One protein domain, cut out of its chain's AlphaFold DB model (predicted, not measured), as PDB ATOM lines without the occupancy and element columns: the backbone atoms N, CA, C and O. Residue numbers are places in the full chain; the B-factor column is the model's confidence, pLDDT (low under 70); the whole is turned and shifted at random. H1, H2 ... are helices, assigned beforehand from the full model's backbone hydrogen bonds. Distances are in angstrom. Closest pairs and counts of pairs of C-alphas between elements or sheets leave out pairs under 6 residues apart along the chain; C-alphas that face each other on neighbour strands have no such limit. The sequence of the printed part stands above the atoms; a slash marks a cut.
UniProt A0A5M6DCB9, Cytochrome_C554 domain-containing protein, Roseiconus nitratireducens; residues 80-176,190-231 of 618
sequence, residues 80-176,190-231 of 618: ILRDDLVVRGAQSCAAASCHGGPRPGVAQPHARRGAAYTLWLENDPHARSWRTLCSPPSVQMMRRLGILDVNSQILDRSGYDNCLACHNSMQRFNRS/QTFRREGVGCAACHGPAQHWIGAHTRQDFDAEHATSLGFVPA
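AT A GLANCE: This is residues 80 to 176 and 190 to 231 of the 618 residues of the protein "Cytochrome_C554 domain-containing protein" of Roseiconus nitratireducens (UniProt A0A5M6DCB9). Little of this elongated domain is regular structure: H2, H3 and H4 follow one another along one long side, H5 folds back beside H3, and short H1, H6, H7 and H8 are strung on loops. The 139 printed residues include eight named helices, H1 to H8 in order, and no named strand: all helix, with 54 residues in named elements. It spans 55 by 34 by 23 A, only just loose, close to compact; the radius of gyration of the C-alphas is 17.4 A.

IN THESE COORDINATES: H1 is residues 90 to 93, from C-alpha 90 at (48.094, -0.485, 93.138); H2 116 to 123; H3 125 to 133, 12.8 A; H4 136 to 144, 12.4 A; H5 157 to 167, 15.0 A; H6 200 to 203; H7 209 to 212; H8 222 to 226, to C-alpha 226 at (41.376, -2.148, 77.028).

HOW THE PARTS SIT: H3 and H5 touch, closest C-alphas Ser 129 and His 167, 5.2 A, at a shallow tilt of 26 degrees, opposite ways. O i to N i+4 pairs within hydrogen-bond range are 1 of 5 in H3 and 0 of 1 in H8, against 5 of 6 and 2 of 2 for i+3.

THE WHOLE: Residues 177 to 189 are cut out, a gap of 14.5 A between C-alphas 176 and 190. Links H1 to H2 and H4 to H5 are long. Residues 103 to 113, 170 to 176 and 190 to 193 have pLDDT under 70.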
ATOM      1  N   ILE A  80      39.600  -9.686  83.656       88.06
ATOM      2  CA  ILE A  80      40.369 -10.371  84.714       88.06
ATOM      3  C   ILE A  80      40.958 -11.704  84.227       88.06
ATOM      4  O   ILE A  80      41.963 -12.154  84.780       88.06
ATOM      5  N   LEU A  81      40.358 -12.340  83.215       85.00
ATOM      6  CA  LEU A  81      40.800 -13.615  82.633       85.00
ATOM      7  C   LEU A  81      41.919 -13.452  81.583       85.00
ATOM      8  O   LEU A  81      42.576 -14.437  81.258       85.00
ATOM      9  N   ARG A  82      42.130 -12.231  81.068       83.88
ATOM     10  CA  ARG A  82      43.084 -11.897  79.994       83.88
ATOM     11  C   ARG A  82      44.543 -11.927  80.446       83.88
ATOM     12  O   ARG A  82      45.027 -10.977  81.059       83.88
ATOM     13  N   ASP A  83      45.255 -12.990  80.088       79.25
ATOM     14  CA  ASP A  83      46.694 -13.154  80.314       79.25
ATOM     15  C   ASP A  83      47.577 -12.292  79.387       79.25
ATOM     16  O   ASP A  83      48.726 -12.017  79.729       79.25
ATOM     17  N   ASP A  84      47.033 -11.782  78.276       81.88
ATOM     18  CA  ASP A  84      47.739 -10.920  77.316       81.88
ATOM     19  C   ASP A  84      48.054  -9.497  77.826       81.88
ATOM     20  O   ASP A  84      48.782  -8.754  77.160       81.88
ATOM     21  N   LEU A  85      47.531  -9.100  78.995       84.25
ATOM     22  CA  LEU A  85      47.647  -7.739  79.528       84.25
ATOM     23  C   LEU A  85      48.437  -7.637  80.843       84.25
ATOM     24  O   LEU A  85      48.141  -8.264  81.860       84.25
ATOM     25  N   VAL A  86      49.396  -6.712  80.862       82.75
ATOM     26  CA  VAL A  86      50.261  -6.410  82.005       82.75
ATOM     27  C   VAL A  86      49.490  -5.689  83.113       82.75
ATOM     28  O   VAL A  86      49.195  -4.490  83.030       82.75
ATOM     29  N   VAL A  87      49.258  -6.390  84.224       82.50
ATOM     30  CA  VAL A  87      48.804  -5.767  85.473       82.50
ATOM     31  C   VAL A  87      49.809  -4.720  85.967       82.50
ATOM     32  O   VAL A  87      51.022  -4.935  86.022       82.50
ATOM     33  N   ARG A  88      49.279  -3.567  86.386       84.94
ATOM     34  CA  ARG A  88      50.009  -2.553  87.155       84.94
ATOM     35  C   ARG A  88      49.595  -2.667  88.624       84.94
ATOM     36  O   ARG A  88      48.403  -2.727  88.916       84.94
ATOM     37  N   GLY A  89      50.574  -2.710  89.528       84.62
ATOM     38  CA  GLY A  89      50.317  -2.762  90.971       84.62
ATOM     39  C   GLY A  89      49.689  -1.469  91.486       84.62
ATOM     40  O   GLY A  89      49.911  -0.405  90.912       84.62
ATOM     41  N   ALA A  90      48.941  -1.545  92.584       89.31
ATOM     42  CA  ALA A  90      48.094  -0.485  93.138       89.31
ATOM     43  C   ALA A  90      48.802   0.875  93.319       89.31
ATOM     44  O   ALA A  90      48.171   1.929  93.216       89.31
ATOM     45  N   GLN A  91      50.126   0.870  93.512       87.81
ATOM     46  CA  GLN A  91      50.972   2.071  93.529       87.81
ATOM     47  C   GLN A  91      50.841   2.939  92.259       87.81
ATOM     48  O   GLN A  91      51.002   4.153  92.339       87.81
ATOM     49  N   SER A  92      50.492   2.375  91.094       89.19
ATOM     50  CA  SER A  92      50.242   3.162  89.873       89.19
ATOM     51  C   SER A  92      48.994   4.047  89.961       89.19
ATOM     52  O   SER A  92      48.880   5.015  89.217       89.19
ATOM     53  N   CYS A  93      48.069   3.746  90.877       91.19
ATOM     54  CA  CYS A  93      46.887   4.564  91.166       91.19
ATOM     55  C   CYS A  93      47.147   5.598  92.285       91.19
ATOM     56  O   CYS A  93      46.364   6.534  92.465       91.19
ATOM     57  N   ALA A  94      48.239   5.441  93.042       91.88
ATOM     58  CA  ALA A  94      48.476   6.071  94.344       91.88
ATOM     59  C   ALA A  94      48.927   7.544  94.312       91.88
ATOM     60  O   ALA A  94      49.243   8.110  95.357       91.88
ATOM     61  N   ALA A  95      48.961   8.197  93.148       90.19
ATOM     62  CA  ALA A  95      49.280   9.622  93.081       90.19
ATOM     63  C   ALA A  95      48.242  10.459  93.859       90.19
ATOM     64  O   ALA A  95      47.039  10.184  93.809       90.19
ATOM     65  N   ALA A  96      48.700  11.511  94.548       87.19
ATOM     66  CA  ALA A  96      47.852  12.375  95.378       87.19
ATOM     67  C   ALA A  96      46.801  13.171  94.575       87.19
ATOM     68  O   ALA A  96      45.787  13.593  95.126       87.19
ATOM     69  N   SER A  97      47.030  13.348  93.270       85.75
ATOM     70  CA  SER A  97      46.087  13.909  92.293       85.75
ATOM     71  C   SER A  97      45.098  12.883  91.718       85.75
ATOM     72  O   SER A  97      44.254  13.254  90.908       85.75
ATOM     73  N   CYS A  98      45.234  11.603  92.076       88.88
ATOM     74  CA  CYS A  98      44.489  10.477  91.509       88.88
ATOM     75  C   CYS A  98      43.711   9.739  92.614       88.88
ATOM     76  O   CYS A  98      42.689  10.250  93.066       88.88
ATOM     77  N   HIS A  99      44.166   8.560  93.065       91.00
ATOM     78  CA  HIS A  99      43.470   7.764  94.089       91.00
ATOM     79  C   HIS A  99      44.181   7.726  95.452       91.00
ATOM     80  O   HIS A  99      43.602   7.197  96.402       91.00
ATOM     81  N   GLY A 100      45.397   8.272  95.572       89.25
ATOM     82  CA  GLY A 100      46.141   8.398  96.838       89.25
ATOM     83  C   GLY A 100      46.012   9.769  97.510       89.25
ATOM     84  O   GLY A 100      46.846  10.136  98.336       89.25
ATOM     85  N   GLY A 101      45.012  10.561  97.126       84.44
ATOM     86  CA  GLY A 101      44.717  11.852  97.738       84.44
ATOM     87  C   GLY A 101      44.115  11.737  99.149       84.44
ATOM     88  O   GLY A 101      43.783  10.643  99.622       84.44
ATOM     89  N   PRO A 102      43.949  12.874  99.847       77.31
ATOM     90  CA  PRO A 102      43.272  12.928 101.140       77.31
ATOM     91  C   PRO A 102      41.784  12.576 101.007       77.31
ATOM     92  O   PRO A 102      41.178  12.753  99.947       77.31
ATOM     93  N   ARG A 103      41.176  12.089 102.100       69.00
ATOM     94  CA  ARG A 103      39.766  11.657 102.108       69.00
ATOM     95  C   ARG A 103      38.826  12.789 101.632       69.00
ATOM     96  O   ARG A 103      39.061  13.948 101.990       69.00
ATOM     97  N   PRO A 104      37.770  12.471 100.848       64.75
ATOM     98  CA  PRO A 104      36.734  13.419 100.435       64.75
ATOM     99  C   PRO A 104      36.301  14.363 101.563       64.75
ATOM    100  O   PRO A 104      36.052  13.922 102.683       64.75
ATOM    101  N   GLY A 105      36.241  15.664 101.275       57.91
ATOM    102  CA  GLY A 105      35.886  16.699 102.248       57.91
ATOM    103  C   GLY A 105      37.029  17.228 103.127       57.91
ATOM    104  O   GLY A 105      36.880  18.319 103.667       57.91
ATOM    105  N   VAL A 106      38.174  16.535 103.253       56.53
ATOM    106  CA  VAL A 106      39.248  16.934 104.195       56.53
ATOM    107  C   VAL A 106      40.117  18.080 103.663       56.53
ATOM    108  O   VAL A 106      40.257  19.097 104.330       56.53
ATOM    109  N   ALA A 107      40.702  17.936 102.468       56.59
ATOM    110  CA  ALA A 107      41.523  18.994 101.848       56.59
ATOM    111  C   ALA A 107      40.768  19.807 100.782       56.59
ATOM    112  O   ALA A 107      41.222  20.866 100.360       56.59
ATOM    113  N   GLN A 108      39.622  19.298 100.329       54.25
ATOM    114  CA  GLN A 108      38.726  19.954  99.382       54.25
ATOM    115  C   GLN A 108      37.279  19.610  99.778       54.25
ATOM    116  O   GLN A 108      36.867  18.463  99.574       54.25
ATOM    117  N   PRO A 109      36.489  20.568 100.304       51.44
ATOM    118  CA  PRO A 109      35.108  20.329 100.745       51.44
ATOM    119  C   PRO A 109      34.171  19.761  99.667       51.44
ATOM    120  O   PRO A 109      33.156  19.150  99.985       51.44
ATOM    121  N   HIS A 110      34.508  19.947  98.386       55.41
ATOM    122  CA  HIS A 110      33.705  19.508  97.241       55.41
ATOM    123  C   HIS A 110      34.288  18.299  96.487       55.41
ATOM    124  O   HIS A 110      33.659  17.817  95.543       55.41
ATOM    125  N   ALA A 111      35.459  17.778  96.881       58.22
ATOM    126  CA  ALA A 111      36.043  16.605  96.229       58.22
ATOM    127  C   ALA A 111      35.183  15.362  96.497       58.22
ATOM    128  O   ALA A 111      35.089  14.885  97.627       58.22
ATOM    129  N   ARG A 112      34.549  14.827  95.446       59.94
ATOM    130  CA  ARG A 112      33.650  13.659  95.539       59.94
ATOM    131  C   ARG A 112      34.385  12.312  95.562       59.94
ATOM    132  O   ARG A 112      33.791  11.312  95.947       59.94
ATOM    133  N   ARG A 113      35.649  12.278  95.129       69.00
ATOM    134  CA  ARG A 113      36.523  11.095  94.998       69.00
ATOM    135  C   ARG A 113      37.969  11.510  95.324       69.00
ATOM    136  O   ARG A 113      38.231  12.704  95.436       69.00
ATOM    137  N   GLY A 114      38.886  10.548  95.464       77.31
ATOM    138  CA  GLY A 114      40.333  10.835  95.502       77.31
ATOM    139  C   GLY A 114      41.195   9.978  96.437       77.31
ATOM    140  O   GLY A 114      42.404   9.969  96.270       77.31
ATOM    141  N   ALA A 115      40.605   9.241  97.386       86.12
ATOM    142  CA  ALA A 115      41.344   8.536  98.453       86.12
ATOM    143  C   ALA A 115      41.221   6.999  98.430       86.12
ATOM    144  O   ALA A 115      41.486   6.340  99.435       86.12
ATOM    145  N   ALA A 116      40.775   6.419  97.312       89.19
ATOM    146  CA  ALA A 116      40.497   4.986  97.190       89.19
ATOM    147  C   ALA A 116      41.719   4.097  97.494       89.19
ATOM    148  O   ALA A 116      41.578   3.087  98.176       89.19
ATOM    149  N   TYR A 117      42.920   4.495  97.057       91.81
ATOM    150  CA  TYR A 117      44.161   3.771  97.344       91.81
ATOM    151  C   TYR A 117      44.503   3.806  98.839       91.81
ATOM    152  O   TYR A 117      44.859   2.785  99.424       91.81
ATOM    153  N   THR A 118      44.354   4.972  99.472       89.12
ATOM    154  CA  THR A 118      44.609   5.154 100.906       89.12
ATOM    155  C   THR A 118      43.640   4.317 101.740       89.12
ATOM    156  O   THR A 118      44.068   3.606 102.644       89.12
ATOM    157  N   LEU A 119      42.348   4.323 101.389       88.12
ATOM    158  CA  LEU A 119      41.327   3.514 102.061       88.12
ATOM    159  C   LEU A 119      41.583   2.005 101.911       88.12
ATOM    160  O   LEU A 119      41.489   1.300 102.916       88.12
ATOM    161  N   TRP A 120      41.972   1.547 100.714       91.56
ATOM    162  CA  TRP A 120      42.371   0.160 100.443       91.56
ATOM    163  C   TRP A 120      43.570  -0.250 101.306       91.56
ATOM    164  O   TRP A 120      43.483  -1.203 102.076       91.56
ATOM    165  N   LEU A 121      44.664   0.517 101.258       90.62
ATOM    166  CA  LEU A 121      45.901   0.207 101.981       90.62
ATOM    167  C   LEU A 121      45.707   0.196 103.507       90.62
ATOM    168  O   LEU A 121      46.286  -0.637 104.211       90.62
ATOM    169  N   GLU A 122      44.903   1.126 104.024       88.44
ATOM    170  CA  GLU A 122      44.612   1.248 105.451       88.44
ATOM    171  C   GLU A 122      43.635   0.178 105.950       88.44
ATOM    172  O   GLU A 122      43.891  -0.404 107.004       88.44
ATOM    173  N   ASN A 123      42.535  -0.091 105.237       87.75
ATOM    174  CA  ASN A 123      41.360  -0.763 105.813       87.75
ATOM    175  C   ASN A 123      40.961  -2.071 105.115       87.75
ATOM    176  O   ASN A 123      40.332  -2.911 105.756       87.75
ATOM    177  N   ASP A 124      41.303  -2.267 103.839       91.75
ATOM    178  CA  ASP A 124      40.845  -3.433 103.081       91.75
ATOM    179  C   ASP A 124      41.690  -4.686 103.415       91.75
ATOM    180  O   ASP A 124      42.923  -4.651 103.287       91.75
ATOM    181  N   PRO A 125      41.084  -5.821 103.830       92.19
ATOM    182  CA  PRO A 125      41.805  -7.089 103.948       92.19
ATOM    183  C   PRO A 125      42.517  -7.509 102.650       92.19
ATOM    184  O   PRO A 125      43.586  -8.119 102.736       92.19
ATOM    185  N   HIS A 126      42.008  -7.139 101.468       94.25
ATOM    186  CA  HIS A 126      42.638  -7.437 100.175       94.25
ATOM    187  C   HIS A 126      44.050  -6.854 100.052       94.25
ATOM    188  O   HIS A 126      44.957  -7.544  99.594       94.25
ATOM    189  N   ALA A 127      44.305  -5.645 100.567       91.50
ATOM    190  CA  ALA A 127      45.648  -5.052 100.578       91.50
ATOM    191  C   ALA A 127      46.667  -5.865 101.405       91.50
ATOM    192  O   ALA A 127      47.885  -5.740 101.237       91.50
ATOM    193  N   ARG A 128      46.167  -6.702 102.321       89.62
ATOM    194  CA  ARG A 128      46.937  -7.452 103.319       89.62
ATOM    195  C   ARG A 128      46.981  -8.959 103.043       89.62
ATOM    196  O   ARG A 128      47.708  -9.650 103.754       89.62
ATOM    197  N   SER A 129      46.277  -9.466 102.027       91.44
ATOM    198  CA  SER A 129      46.137 -10.901 101.706       91.44
ATOM    199  C   SER A 129      47.468 -11.648 101.564       91.44
ATOM    200  O   SER A 129      47.568 -12.808 101.967       91.44
ATOM    201  N   TRP A 130      48.516 -10.980 101.068       86.12
ATOM    202  CA  TRP A 130      49.870 -11.537 100.971       86.12
ATOM    203  C   TRP A 130      50.470 -11.904 102.336       86.12
ATOM    204  O   TRP A 130      51.232 -12.862 102.442       86.12
ATOM    205  N   ARG A 131      50.105 -11.178 103.405       88.56
ATOM    206  CA  ARG A 131      50.570 -11.455 104.775       88.56
ATOM    207  C   ARG A 131      49.967 -12.741 105.325       88.56
ATOM    208  O   ARG A 131      50.609 -13.391 106.144       88.56
ATOM    209  N   THR A 132      48.768 -13.111 104.869       89.25
ATOM    210  CA  THR A 132      48.116 -14.370 105.243       89.25
ATOM    211  C   THR A 132      48.950 -15.557 104.773       89.25
ATOM    212  O   THR A 132      49.261 -16.412 105.594       89.25
ATOM    213  N   LEU A 133      49.432 -15.563 103.521       87.50
ATOM    214  CA  LEU A 133      50.323 -16.622 103.017       87.50
ATOM    215  C   LEU A 133      51.628 -16.743 103.823       87.50
ATOM    216  O   LEU A 133      52.122 -17.846 104.035       87.50
ATOM    217  N   CYS A 134      52.162 -15.622 104.317       86.75
ATOM    218  CA  CYS A 134      53.341 -15.598 105.188       86.75
ATOM    219  C   CYS A 134      53.052 -15.976 106.658       86.75
ATOM    220  O   CYS A 134      53.967 -15.933 107.482       86.75
ATOM    221  N   SER A 135      51.807 -16.298 107.024       90.12
ATOM    222  CA  SER A 135      51.442 -16.648 108.400       90.12
ATOM    223  C   SER A 135      51.900 -18.069 108.774       90.12
ATOM    224  O   SER A 135      51.930 -18.946 107.907       90.12
ATOM    225  N   PRO A 136      52.215 -18.357 110.055       92.38
ATOM    226  CA  PRO A 136      52.594 -19.709 110.474       92.38
ATOM    227  C   PRO A 136      51.558 -20.798 110.125       92.38
ATOM    228  O   PRO A 136      51.986 -21.866 109.681       92.38
ATOM    229  N   PRO A 137      50.228 -20.563 110.232       90.88
ATOM    230  CA  PRO A 137      49.225 -21.498 109.726       90.88
ATOM    231  C   PRO A 137      49.346 -21.760 108.221       90.88
ATOM    232  O   PRO A 137      49.431 -22.919 107.828       90.88
ATOM    233  N   SER A 138      49.423 -20.726 107.374       92.00
ATOM    234  CA  SER A 138      49.490 -20.909 105.913       92.00
ATOM    235  C   SER A 138      50.800 -21.547 105.443       92.00
ATOM    236  O   SER A 138      50.779 -22.392 104.550       92.00
ATOM    237  N   VAL A 139      51.930 -21.244 106.091       93.00
ATOM    238  CA  VAL A 139      53.199 -21.957 105.854       93.00
ATOM    239  C   VAL A 139      53.075 -23.440 106.225       93.00
ATOM    240  O   VAL A 139      53.612 -24.293 105.520       93.00
ATOM    241  N   GLN A 140      52.333 -23.784 107.281       93.50
ATOM    242  CA  GLN A 140      52.063 -25.181 107.623       93.50
ATOM    243  C   GLN A 140      51.082 -25.853 106.645       93.50
ATOM    244  O   GLN A 140      51.302 -27.013 106.305       93.50
ATOM    245  N   MET A 141      50.050 -25.152 106.156       94.62
ATOM    246  CA  MET A 141      49.145 -25.657 105.109       94.62
ATOM    247  C   MET A 141      49.941 -26.030 103.853       94.62
ATOM    248  O   MET A 141      49.887 -27.171 103.406       94.62
ATOM    249  N   MET A 142      50.781 -25.116 103.353       95.31
ATOM    250  CA  MET A 142      51.642 -25.380 102.194       95.31
ATOM    251  C   MET A 142      52.647 -26.522 102.437       95.31
ATOM    252  O   MET A 142      52.938 -27.278 101.517       95.31
ATOM    253  N   ARG A 143      53.142 -26.715 103.669       95.19
ATOM    254  CA  ARG A 143      53.980 -27.883 104.016       95.19
ATOM    255  C   ARG A 143      53.203 -29.203 104.055       95.19
ATOM    256  O   ARG A 143      53.754 -30.222 103.659       95.19
ATOM    257  N   ARG A 144      51.939 -29.208 104.504       95.31
ATOM    258  CA  ARG A 144      51.060 -30.399 104.448       95.31
ATOM    259  C   ARG A 144      50.764 -30.815 103.007       95.31
ATOM    260  O   ARG A 144      50.767 -32.002 102.717       95.31
ATOM    261  N   LEU A 145      50.568 -29.833 102.127       94.94
ATOM    262  CA  LEU A 145      50.336 -30.012 100.689       94.94
ATOM    263  C   LEU A 145      51.602 -30.390  99.898       94.94
ATOM    264  O   LEU A 145      51.530 -30.573  98.690       94.94
ATOM    265  N   GLY A 146      52.778 -30.444 100.534       95.50
ATOM    266  CA  GLY A 146      54.051 -30.660  99.839       95.50
ATOM    267  C   GLY A 146      54.522 -29.483  98.970       95.50
ATOM    268  O   GLY A 146      55.546 -29.604  98.313       95.50
ATOM    269  N   ILE A 147      53.827 -28.339  98.997       94.94
ATOM    270  CA  ILE A 147      54.170 -27.111  98.258       94.94
ATOM    271  C   ILE A 147      55.459 -26.478  98.802       94.94
ATOM    272  O   ILE A 147      56.264 -25.957  98.030       94.94
ATOM    273  N   LEU A 148      55.674 -26.534 100.122       94.25
ATOM    274  CA  LEU A 148      56.878 -26.025 100.788       94.25
ATOM    275  C   LEU A 148      57.628 -27.124 101.551       94.25
ATOM    276  O   LEU A 148      57.015 -27.970 102.201       94.25
ATOM    277  N   ASP A 149      58.959 -27.041 101.566       93.12
ATOM    278  CA  ASP A 149      59.811 -27.884 102.410       93.12
ATOM    279  C   ASP A 149      59.904 -27.368 103.871       93.12
ATOM    280  O   ASP A 149      59.340 -26.333 104.257       93.12
ATOM    281  N   VAL A 150      60.654 -28.089 104.713       90.56
ATOM    282  CA  VAL A 150      60.903 -27.715 106.119       90.56
ATOM    283  C   VAL A 150      61.668 -26.391 106.277       90.56
ATOM    284  O   VAL A 150      61.498 -25.712 107.289       90.56
ATOM    285  N   ASN A 151      62.449 -25.992 105.269       89.75
ATOM    286  CA  ASN A 151      63.185 -24.729 105.195       89.75
ATOM    287  C   ASN A 151      62.378 -23.602 104.511       89.75
ATOM    288  O   ASN A 151      62.827 -22.457 104.475       89.75
ATOM    289  N   SER A 152      61.155 -23.884 104.045       87.06
ATOM    290  CA  SER A 152      60.276 -22.980 103.275       87.06
ATOM    291  C   SER A 152      60.739 -22.686 101.837       87.06
ATOM    292  O   SER A 152      60.386 -21.650 101.276       87.06
ATOM    293  N   GLN A 153      61.508 -23.591 101.230       89.31
ATOM    294  CA  GLN A 153      61.736 -23.629  99.785       89.31
ATOM    295  C   GLN A 153      60.490 -24.157  99.066       89.31
ATOM    296  O   GLN A 153      59.795 -25.023  99.597       89.31
ATOM    297  N   ILE A 154      60.222 -23.649  97.863       90.12
ATOM    298  CA  ILE A 154      59.102 -24.091  97.021       90.12
ATOM    299  C   ILE A 154      59.480 -25.412  96.346       90.12
ATOM    300  O   ILE A 154      60.490 -25.481  95.647       90.12
ATOM    301  N   LEU A 155      58.669 -26.446  96.569       91.44
ATOM    302  CA  LEU A 155      58.814 -27.780  95.981       91.44
ATOM    303  C   LEU A 155      57.845 -27.979  94.811       91.44
ATOM    304  O   LEU A 155      58.271 -28.391  93.736       91.44
ATOM    305  N   ASP A 156      56.570 -27.625  95.001       88.88
ATOM    306  CA  ASP A 156      55.597 -27.504  93.915       88.88
ATOM    307  C   ASP A 156      55.320 -26.028  93.618       88.88
ATOM    308  O   ASP A 156      54.834 -25.271  94.462       88.88
ATOM    309  N   ARG A 157      55.624 -25.622  92.385       87.19
ATOM    310  CA  ARG A 157      55.372 -24.266  91.907       87.19
ATOM    311  C   ARG A 157      53.905 -24.045  91.525       87.19
ATOM    312  O   ARG A 157      53.429 -22.924  91.668       87.19
ATOM    313  N   SER A 158      53.188 -25.078  91.086       86.69
ATOM    314  CA  SER A 158      51.801 -24.964  90.616       86.69
ATOM    315  C   SER A 158      50.845 -24.661  91.770       86.69
ATOM    316  O   SER A 158      50.066 -23.713  91.691       86.69
ATOM    317  N   GLY A 159      50.952 -25.394  92.879       90.12
ATOM    318  CA  GLY A 159      50.213 -25.133  94.112       90.12
ATOM    319  C   GLY A 159      50.585 -23.802  94.760       90.12
ATOM    320  O   GLY A 159      49.698 -23.085  95.224       90.12
ATOM    321  N   TYR A 160      51.867 -23.417  94.737       89.62
ATOM    322  CA  TYR A 160      52.295 -22.104  95.234       89.62
ATOM    323  C   TYR A 160      51.674 -20.951  94.428       89.62
ATOM    324  O   TYR A 160      51.174 -19.983  95.007       89.62
ATOM    325  N   ASP A 161      51.646 -21.081  93.100       85.62
ATOM    326  CA  ASP A 161      51.082 -20.069  92.207       85.62
ATOM    327  C   ASP A 161      49.542 -20.053  92.261       85.62
ATOM    328  O   ASP A 161      48.954 -18.977  92.190       85.62
ATOM    329  N   ASN A 162      48.870 -21.184  92.527       90.19
ATOM    330  CA  ASN A 162      47.432 -21.206  92.841       90.19
ATOM    331  C   ASN A 162      47.111 -20.426  94.132       90.19
ATOM    332  O   ASN A 162      46.209 -19.587  94.150       90.19
ATOM    333  N   CYS A 163      47.884 -20.633  95.207       91.19
ATOM    334  CA  CYS A 163      47.733 -19.846  96.436       91.19
ATOM    335  C   CYS A 163      47.912 -18.339  96.175       91.19
ATOM    336  O   CYS A 163      47.193 -17.514  96.745       91.19
ATOM    337  N   LEU A 164      48.851 -17.962  95.302       87.88
ATOM    338  CA  LEU A 164      49.086 -16.567  94.934       87.88
ATOM    339  C   LEU A 164      48.039 -15.999  93.969       87.88
ATOM    340  O   LEU A 164      47.719 -14.823  94.106       87.88
ATOM    341  N   ALA A 165      47.435 -16.789  93.083       86.81
ATOM    342  CA  ALA A 165      46.382 -16.321  92.181       86.81
ATOM    343  C   ALA A 165      45.164 -15.742  92.937       86.81
ATOM    344  O   ALA A 165      44.566 -14.762  92.482       86.81
ATOM    345  N   CYS A 166      44.849 -16.276  94.126       91.06
ATOM    346  CA  CYS A 166      43.862 -15.709  95.056       91.06
ATOM    347  C   CYS A 166      44.410 -14.563  95.935       91.06
ATOM    348  O   CYS A 166      43.667 -13.646  96.276       91.06
ATOM    349  N   HIS A 167      45.686 -14.603  96.343       91.44
ATOM    350  CA  HIS A 167      46.238 -13.704  97.374       91.44
ATOM    351  C   HIS A 167      47.110 -12.543  96.858       91.44
ATOM    352  O   HIS A 167      47.455 -11.664  97.654       91.44
ATOM    353  N   ASN A 168      47.485 -12.512  95.579       87.44
ATOM    354  CA  ASN A 168      48.383 -11.524  94.982       87.44
ATOM    355  C   ASN A 168      47.992 -11.236  93.520       87.44
ATOM    356  O   ASN A 168      48.137 -12.080  92.640       87.44
ATOM    357  N   SER A 169      47.550 -10.011  93.229       75.94
ATOM    358  CA  SER A 169      47.058  -9.662  91.885       75.94
ATOM    359  C   SER A 169      48.151  -9.496  90.821       75.94
ATOM    360  O   SER A 169      47.828  -9.376  89.643       75.94
ATOM    361  N   MET A 170      49.431  -9.458  91.207       68.06
ATOM    362  CA  MET A 170      50.546  -9.268  90.273       68.06
ATOM    363  C   MET A 170      50.967 -10.566  89.578       68.06
ATOM    364  O   MET A 170      51.499 -10.509  88.472       68.06
ATOM    365  N   GLN A 171      50.786 -11.727  90.219       60.41
ATOM    366  CA  GLN A 171      51.477 -12.942  89.784       60.41
ATOM    367  C   GLN A 171      50.836 -13.639  88.571       60.41
ATOM    368  O   GLN A 171      51.579 -14.106  87.707       60.41
ATOM    369  N   ARG A 172      49.493 -13.654  88.457       56.81
ATOM    370  CA  ARG A 172      48.744 -14.320  87.356       56.81
ATOM    371  C   ARG A 172      49.243 -13.913  85.957       56.81
ATOM    372  O   ARG A 172      49.184 -14.715  85.037       56.81
ATOM    373  N   PHE A 173      49.794 -12.704  85.831       52.12
ATOM    374  CA  PHE A 173      50.183 -12.066  84.567       52.12
ATOM    375  C   PHE A 173      51.708 -11.940  84.373       52.12
ATOM    376  O   PHE A 173      52.156 -11.277  83.444       52.12
ATOM    377  N   ASN A 174      52.525 -12.564  85.233       49.72
ATOM    378  CA  ASN A 174      53.990 -12.629  85.073       49.72
ATOM    379  C   ASN A 174      54.456 -13.997  84.525       49.72
ATOM    380  O   ASN A 174      55.605 -14.408  84.705       49.72
ATOM    381  N   ARG A 175      53.540 -14.752  83.903       45.88
ATOM    382  CA  ARG A 175      53.727 -16.146  83.481       45.88
ATOM    383  C   ARG A 175      54.329 -16.228  82.074       45.88
ATOM    384  O   ARG A 175      53.657 -16.580  81.117       45.88
ATOM    385  N   SER A 176      55.639 -15.979  82.012       39.59
ATOM    386  CA  SER A 176      56.513 -16.100  80.832       39.59
ATOM    387  C   SER A 176      56.366 -15.004  79.765       39.59
ATOM    388  O   SER A 176      55.519 -15.070  78.877       39.59
ATOM    389  N   GLN A 190      62.547 -12.764  92.508       38.50
ATOM    390  CA  GLN A 190      62.427 -11.479  93.217       38.50
ATOM    391  C   GLN A 190      61.059 -10.784  93.066       38.50
ATOM    392  O   GLN A 190      60.758  -9.844  93.803       38.50
ATOM    393  N   THR A 191      60.193 -11.221  92.144       48.12
ATOM    394  CA  THR A 191      58.934 -10.517  91.824       48.12
ATOM    395  C   THR A 191      57.737 -10.804  92.745       48.12
ATOM    396  O   THR A 191      56.636 -10.325  92.462       48.12
ATOM    397  N   PHE A 192      57.930 -11.439  93.912       52.28
ATOM    398  CA  PHE A 192      56.954 -11.355  95.015       52.28
ATOM    399  C   PHE A 192      56.930  -9.933  95.608       52.28
ATOM    400  O   PHE A 192      57.480  -9.633  96.674       52.28
ATOM    401  N   ARG A 193      56.258  -9.022  94.897       61.91
ATOM    402  CA  ARG A 193      55.885  -7.712  95.429       61.91
ATOM    403  C   ARG A 193      54.983  -7.951  96.636       61.91
ATOM    404  O   ARG A 193      53.991  -8.666  96.524       61.91
ATOM    405  N   ARG A 194      55.313  -7.326  97.772       74.75
ATOM    406  CA  ARG A 194      54.553  -7.369  99.040       74.75
ATOM    407  C   ARG A 194      53.267  -6.530  98.962       74.75
ATOM    408  O   ARG A 194      53.013  -5.647  99.779       74.75
ATOM    409  N   GLU A 195      52.502  -6.810  97.922       79.19
ATOM    410  CA  GLU A 195      51.201  -6.274  97.561       79.19
ATOM    411  C   GLU A 195      50.207  -7.442  97.614       79.19
ATOM    412  O   GLU A 195      50.576  -8.588  97.349       79.19
ATOM    413  N   GLY A 196      48.974  -7.181  98.036       89.19
ATOM    414  CA  GLY A 196      47.947  -8.214  98.123       89.19
ATOM    415  C   GLY A 196      47.144  -8.335  96.832       89.19
ATOM    416  O   GLY A 196      47.666  -8.244  95.721       89.19
ATOM    417  N   VAL A 197      45.839  -8.485  96.999       92.81
ATOM    418  CA  VAL A 197      44.848  -8.250  95.953       92.81
ATOM    419  C   VAL A 197      44.727  -6.727  95.775       92.81
ATOM    420  O   VAL A 197      44.130  -6.023  96.593       92.81
ATOM    421  N   GLY A 198      45.412  -6.203  94.755       90.44
ATOM    422  CA  GLY A 198      45.475  -4.781  94.409       90.44
ATOM    423  C   GLY A 198      44.376  -4.332  93.444       90.44
ATOM    424  O   GLY A 198      43.548  -5.125  92.996       90.44
ATOM    425  N   CYS A 199      44.383  -3.044  93.085       92.00
ATOM    426  CA  CYS A 199      43.320  -2.396  92.302       92.00
ATOM    427  C   CYS A 199      42.964  -3.130  90.993       92.00
ATOM    428  O   CYS A 199      41.794  -3.180  90.614       92.00
ATOM    429  N   ALA A 200      43.951  -3.730  90.323       90.25
ATOM    430  CA  ALA A 200      43.767  -4.456  89.067       90.25
ATOM    431  C   ALA A 200      42.985  -5.779  89.201       90.25
ATOM    432  O   ALA A 200      42.477  -6.276  88.203       90.25
ATOM    433  N   ALA A 201      42.828  -6.338  90.407       90.19
ATOM    434  CA  ALA A 201      41.948  -7.491  90.613       90.19
ATOM    435  C   ALA A 201      40.456  -7.131  90.504       90.19
ATOM    436  O   ALA A 201      39.651  -7.994  90.175       90.19
ATOM    437  N   CYS A 202      40.098  -5.865  90.755       91.88
ATOM    438  CA  CYS A 202      38.714  -5.381  90.698       91.88
ATOM    439  C   CYS A 202      38.439  -4.462  89.495       91.88
ATOM    440  O   CYS A 202      37.299  -4.328  89.069       91.88
ATOM    441  N   HIS A 203      39.470  -3.814  88.948       93.31
ATOM    442  CA  HIS A 203      39.360  -2.945  87.769       93.31
ATOM    443  C   HIS A 203      39.993  -3.541  86.504       93.31
ATOM    444  O   HIS A 203      39.935  -2.913  85.452       93.31
ATOM    445  N   GLY A 204      40.570  -4.742  86.583       92.31
ATOM    446  CA  GLY A 204      41.254  -5.412  85.478       92.31
ATOM    447  C   GLY A 204      42.678  -4.895  85.198       92.31
ATOM    448  O   GLY A 204      43.145  -3.930  85.820       92.31
ATOM    449  N   PRO A 205      43.415  -5.546  84.281       91.00
ATOM    450  CA  PRO A 205      44.812  -5.251  83.975       91.00
ATOM    451  C   PRO A 205      44.984  -3.882  83.304       91.00
ATOM    452  O   PRO A 205      44.639  -3.655  82.147       91.00
ATOM    453  N   ALA A 206      45.582  -2.952  84.048       90.69
ATOM    454  CA  ALA A 206      45.602  -1.529  83.721       90.69
ATOM    455  C   ALA A 206      46.543  -1.095  82.576       90.69
ATOM    456  O   ALA A 206      46.815   0.096  82.441       90.69
ATOM    457  N   GLN A 207      47.059  -2.008  81.743       88.56
ATOM    458  CA  GLN A 207      48.055  -1.692  80.707       88.56
ATOM    459  C   GLN A 207      47.610  -0.581  79.747       88.56
ATOM    460  O   GLN A 207      48.407   0.318  79.465       88.56
ATOM    461  N   HIS A 208      46.367  -0.633  79.257       92.31
ATOM    462  CA  HIS A 208      45.862   0.305  78.249       92.31
ATOM    463  C   HIS A 208      44.858   1.320  78.814       92.31
ATOM    464  O   HIS A 208      44.893   2.490  78.427       92.31
ATOM    465  N   TRP A 209      44.013   0.936  79.778       94.62
ATOM    466  CA  TRP A 209      43.017   1.859  80.338       94.62
ATOM    467  C   TRP A 209      43.571   2.870  81.358       94.62
ATOM    468  O   TRP A 209      42.931   3.900  81.581       94.62
ATOM    469  N   ILE A 210      44.763   2.666  81.944       92.69
ATOM    470  CA  ILE A 210      45.304   3.604  82.952       92.69
ATOM    471  C   ILE A 210      45.526   5.020  82.401       92.69
ATOM    472  O   ILE A 210      45.356   5.987  83.136       92.69
ATOM    473  N   GLY A 211      45.824   5.166  81.107       91.06
ATOM    474  CA  GLY A 211      45.797   6.471  80.442       91.06
ATOM    475  C   GLY A 211      44.371   6.920  80.110       91.06
ATOM    476  O   GLY A 211      43.984   8.045  80.422       91.06
ATOM    477  N   ALA A 212      43.576   6.029  79.509       91.88
ATOM    478  CA  ALA A 212      42.245   6.346  78.989       91.88
ATOM    479  C   ALA A 212      41.262   6.857  80.059       91.88
ATOM    480  O   ALA A 212      40.568   7.837  79.804       91.88
ATOM    481  N   HIS A 213      41.247   6.271  81.263       93.44
ATOM    482  CA  HIS A 213      40.297   6.634  82.330       93.44
ATOM    483  C   HIS A 213      40.475   8.049  82.912       93.44
ATOM    484  O   HIS A 213      39.647   8.504  83.697       93.44
ATOM    485  N   THR A 214      41.543   8.755  82.528       90.62
ATOM    486  CA  THR A 214      41.773  10.160  82.906       90.62
ATOM    487  C   THR A 214      41.063  11.160  81.988       90.62
ATOM    488  O   THR A 214      41.033  12.356  82.285       90.62
ATOM    489  N   ARG A 215      40.501  10.694  80.864       90.69
ATOM    490  CA  ARG A 215      39.847  11.528  79.852       90.69
ATOM    491  C   ARG A 215      38.372  11.773  80.185       90.69
ATOM    492  O   ARG A 215      37.730  10.971  80.853       90.69
ATOM    493  N   GLN A 216      37.819  12.872  79.666       87.12
ATOM    494  CA  GLN A 216      36.400  13.218  79.840       87.12
ATOM    495  C   GLN A 216      35.444  12.315  79.043       87.12
ATOM    496  O   GLN A 216      34.280  12.203  79.404       87.12
ATOM    497  N   ASP A 217      35.936  11.676  77.980       88.94
ATOM    498  CA  ASP A 217      35.210  10.758  77.096       88.94
ATOM    499  C   ASP A 217      35.438   9.275  77.452       88.94
ATOM    500  O   ASP A 217      35.257   8.396  76.612       88.94
ATOM    501  N   PHE A 218      35.860   8.978  78.687       90.56
ATOM    502  CA  PHE A 218      36.020   7.600  79.145       90.56
ATOM    503  C   PHE A 218      34.667   6.930  79.416       90.56
ATOM    504  O   PHE A 218      33.956   7.299  80.351       90.56
ATOM    505  N   ASP A 219      34.376   5.886  78.644       90.00
ATOM    506  CA  ASP A 219      33.288   4.946  78.892       90.00
ATOM    507  C   ASP A 219      33.844   3.627  79.455       90.00
ATOM    508  O   ASP A 219      34.759   3.021  78.889       90.00
ATOM    509  N   ALA A 220      33.277   3.192  80.580       87.94
ATOM    510  CA  ALA A 220      33.643   1.975  81.288       87.94
ATOM    511  C   ALA A 220      33.345   0.697  80.485       87.94
ATOM    512  O   ALA A 220      34.152  -0.232  80.519       87.94
ATOM    513  N   GLU A 221      32.225   0.646  79.761       86.88
ATOM    514  CA  GLU A 221      31.791  -0.570  79.061       86.88
ATOM    515  C   GLU A 221      32.650  -0.805  77.810       86.88
ATOM    516  O   GLU A 221      33.194  -1.891  77.605       86.88
ATOM    517  N   HIS A 222      32.904   0.246  77.023       87.31
ATOM    518  CA  HIS A 222      33.825   0.184  75.882       87.31
ATOM    519  C   HIS A 222      35.284  -0.099  76.305       87.31
ATOM    520  O   HIS A 222      36.040  -0.734  75.560       87.31
ATOM    521  N   ALA A 223      35.688   0.314  77.513       92.38
ATOM    522  CA  ALA A 223      37.029   0.074  78.050       92.38
ATOM    523  C   ALA A 223      37.309  -1.389  78.457       92.38
ATOM    524  O   ALA A 223      38.468  -1.721  78.727       92.38
ATOM    525  N   THR A 224      36.318  -2.286  78.431       92.12
ATOM    526  CA  THR A 224      36.525  -3.746  78.568       92.12
ATOM    527  C   THR A 224      37.567  -4.279  77.579       92.12
ATOM    528  O   THR A 224      38.482  -5.015  77.960       92.12
ATOM    529  N   SER A 225      37.519  -3.802  76.333       89.62
ATOM    530  CA  SER A 225      38.505  -4.084  75.279       89.62
ATOM    531  C   SER A 225      39.944  -3.663  75.636       89.62
ATOM    532  O   SER A 225      40.907  -4.275  75.171       89.62
ATOM    533  N   LEU A 226      40.100  -2.669  76.520       92.62
ATOM    534  CA  LEU A 226      41.376  -2.148  77.028       92.62
ATOM    535  C   LEU A 226      41.815  -2.798  78.355       92.62
ATOM    536  O   LEU A 226      42.822  -2.376  78.930       92.62
ATOM    537  N   GLY A 227      41.061  -3.784  78.855       92.50
ATOM    538  CA  GLY A 227      41.324  -4.476  80.118       92.50
ATOM    539  C   GLY A 227      40.609  -3.893  81.345       92.50
ATOM    540  O   GLY A 227      41.024  -4.199  82.460       92.50
ATOM    541  N   PHE A 228      39.592  -3.035  81.186       95.06
ATOM    542  CA  PHE A 228      38.855  -2.454  82.320       95.06
ATOM    543  C   PHE A 228      37.641  -3.299  82.722       95.06
ATOM    544  O   PHE A 228      36.857  -3.695  81.867       95.06
ATOM    545  N   VAL A 229      37.438  -3.531  84.020       94.50
ATOM    546  CA  VAL A 229      36.209  -4.161  84.536       94.50
ATOM    547  C   VAL A 229      35.195  -3.078  84.924       94.50
ATOM    548  O   VAL A 229      35.485  -2.287  85.831       94.50
ATOM    549  N   PRO A 230      33.995  -3.045  84.313       90.69
ATOM    550  CA  PRO A 230      32.952  -2.073  84.619       90.69
ATOM    551  C   PRO A 230      32.222  -2.437  85.923       90.69
ATOM    552  O   PRO A 230      31.025  -2.697  85.952       90.69
ATOM    553  N   ALA A 231      32.935  -2.409  87.053       88.75
ATOM    554  CA  ALA A 231      32.421  -2.757  88.383       88.75
ATOM    555  C   ALA A 231      31.339  -1.792  88.940       88.75
ATOM    556  O   ALA A 231      31.020  -1.838  90.129       88.75
TER     557      ALA A 231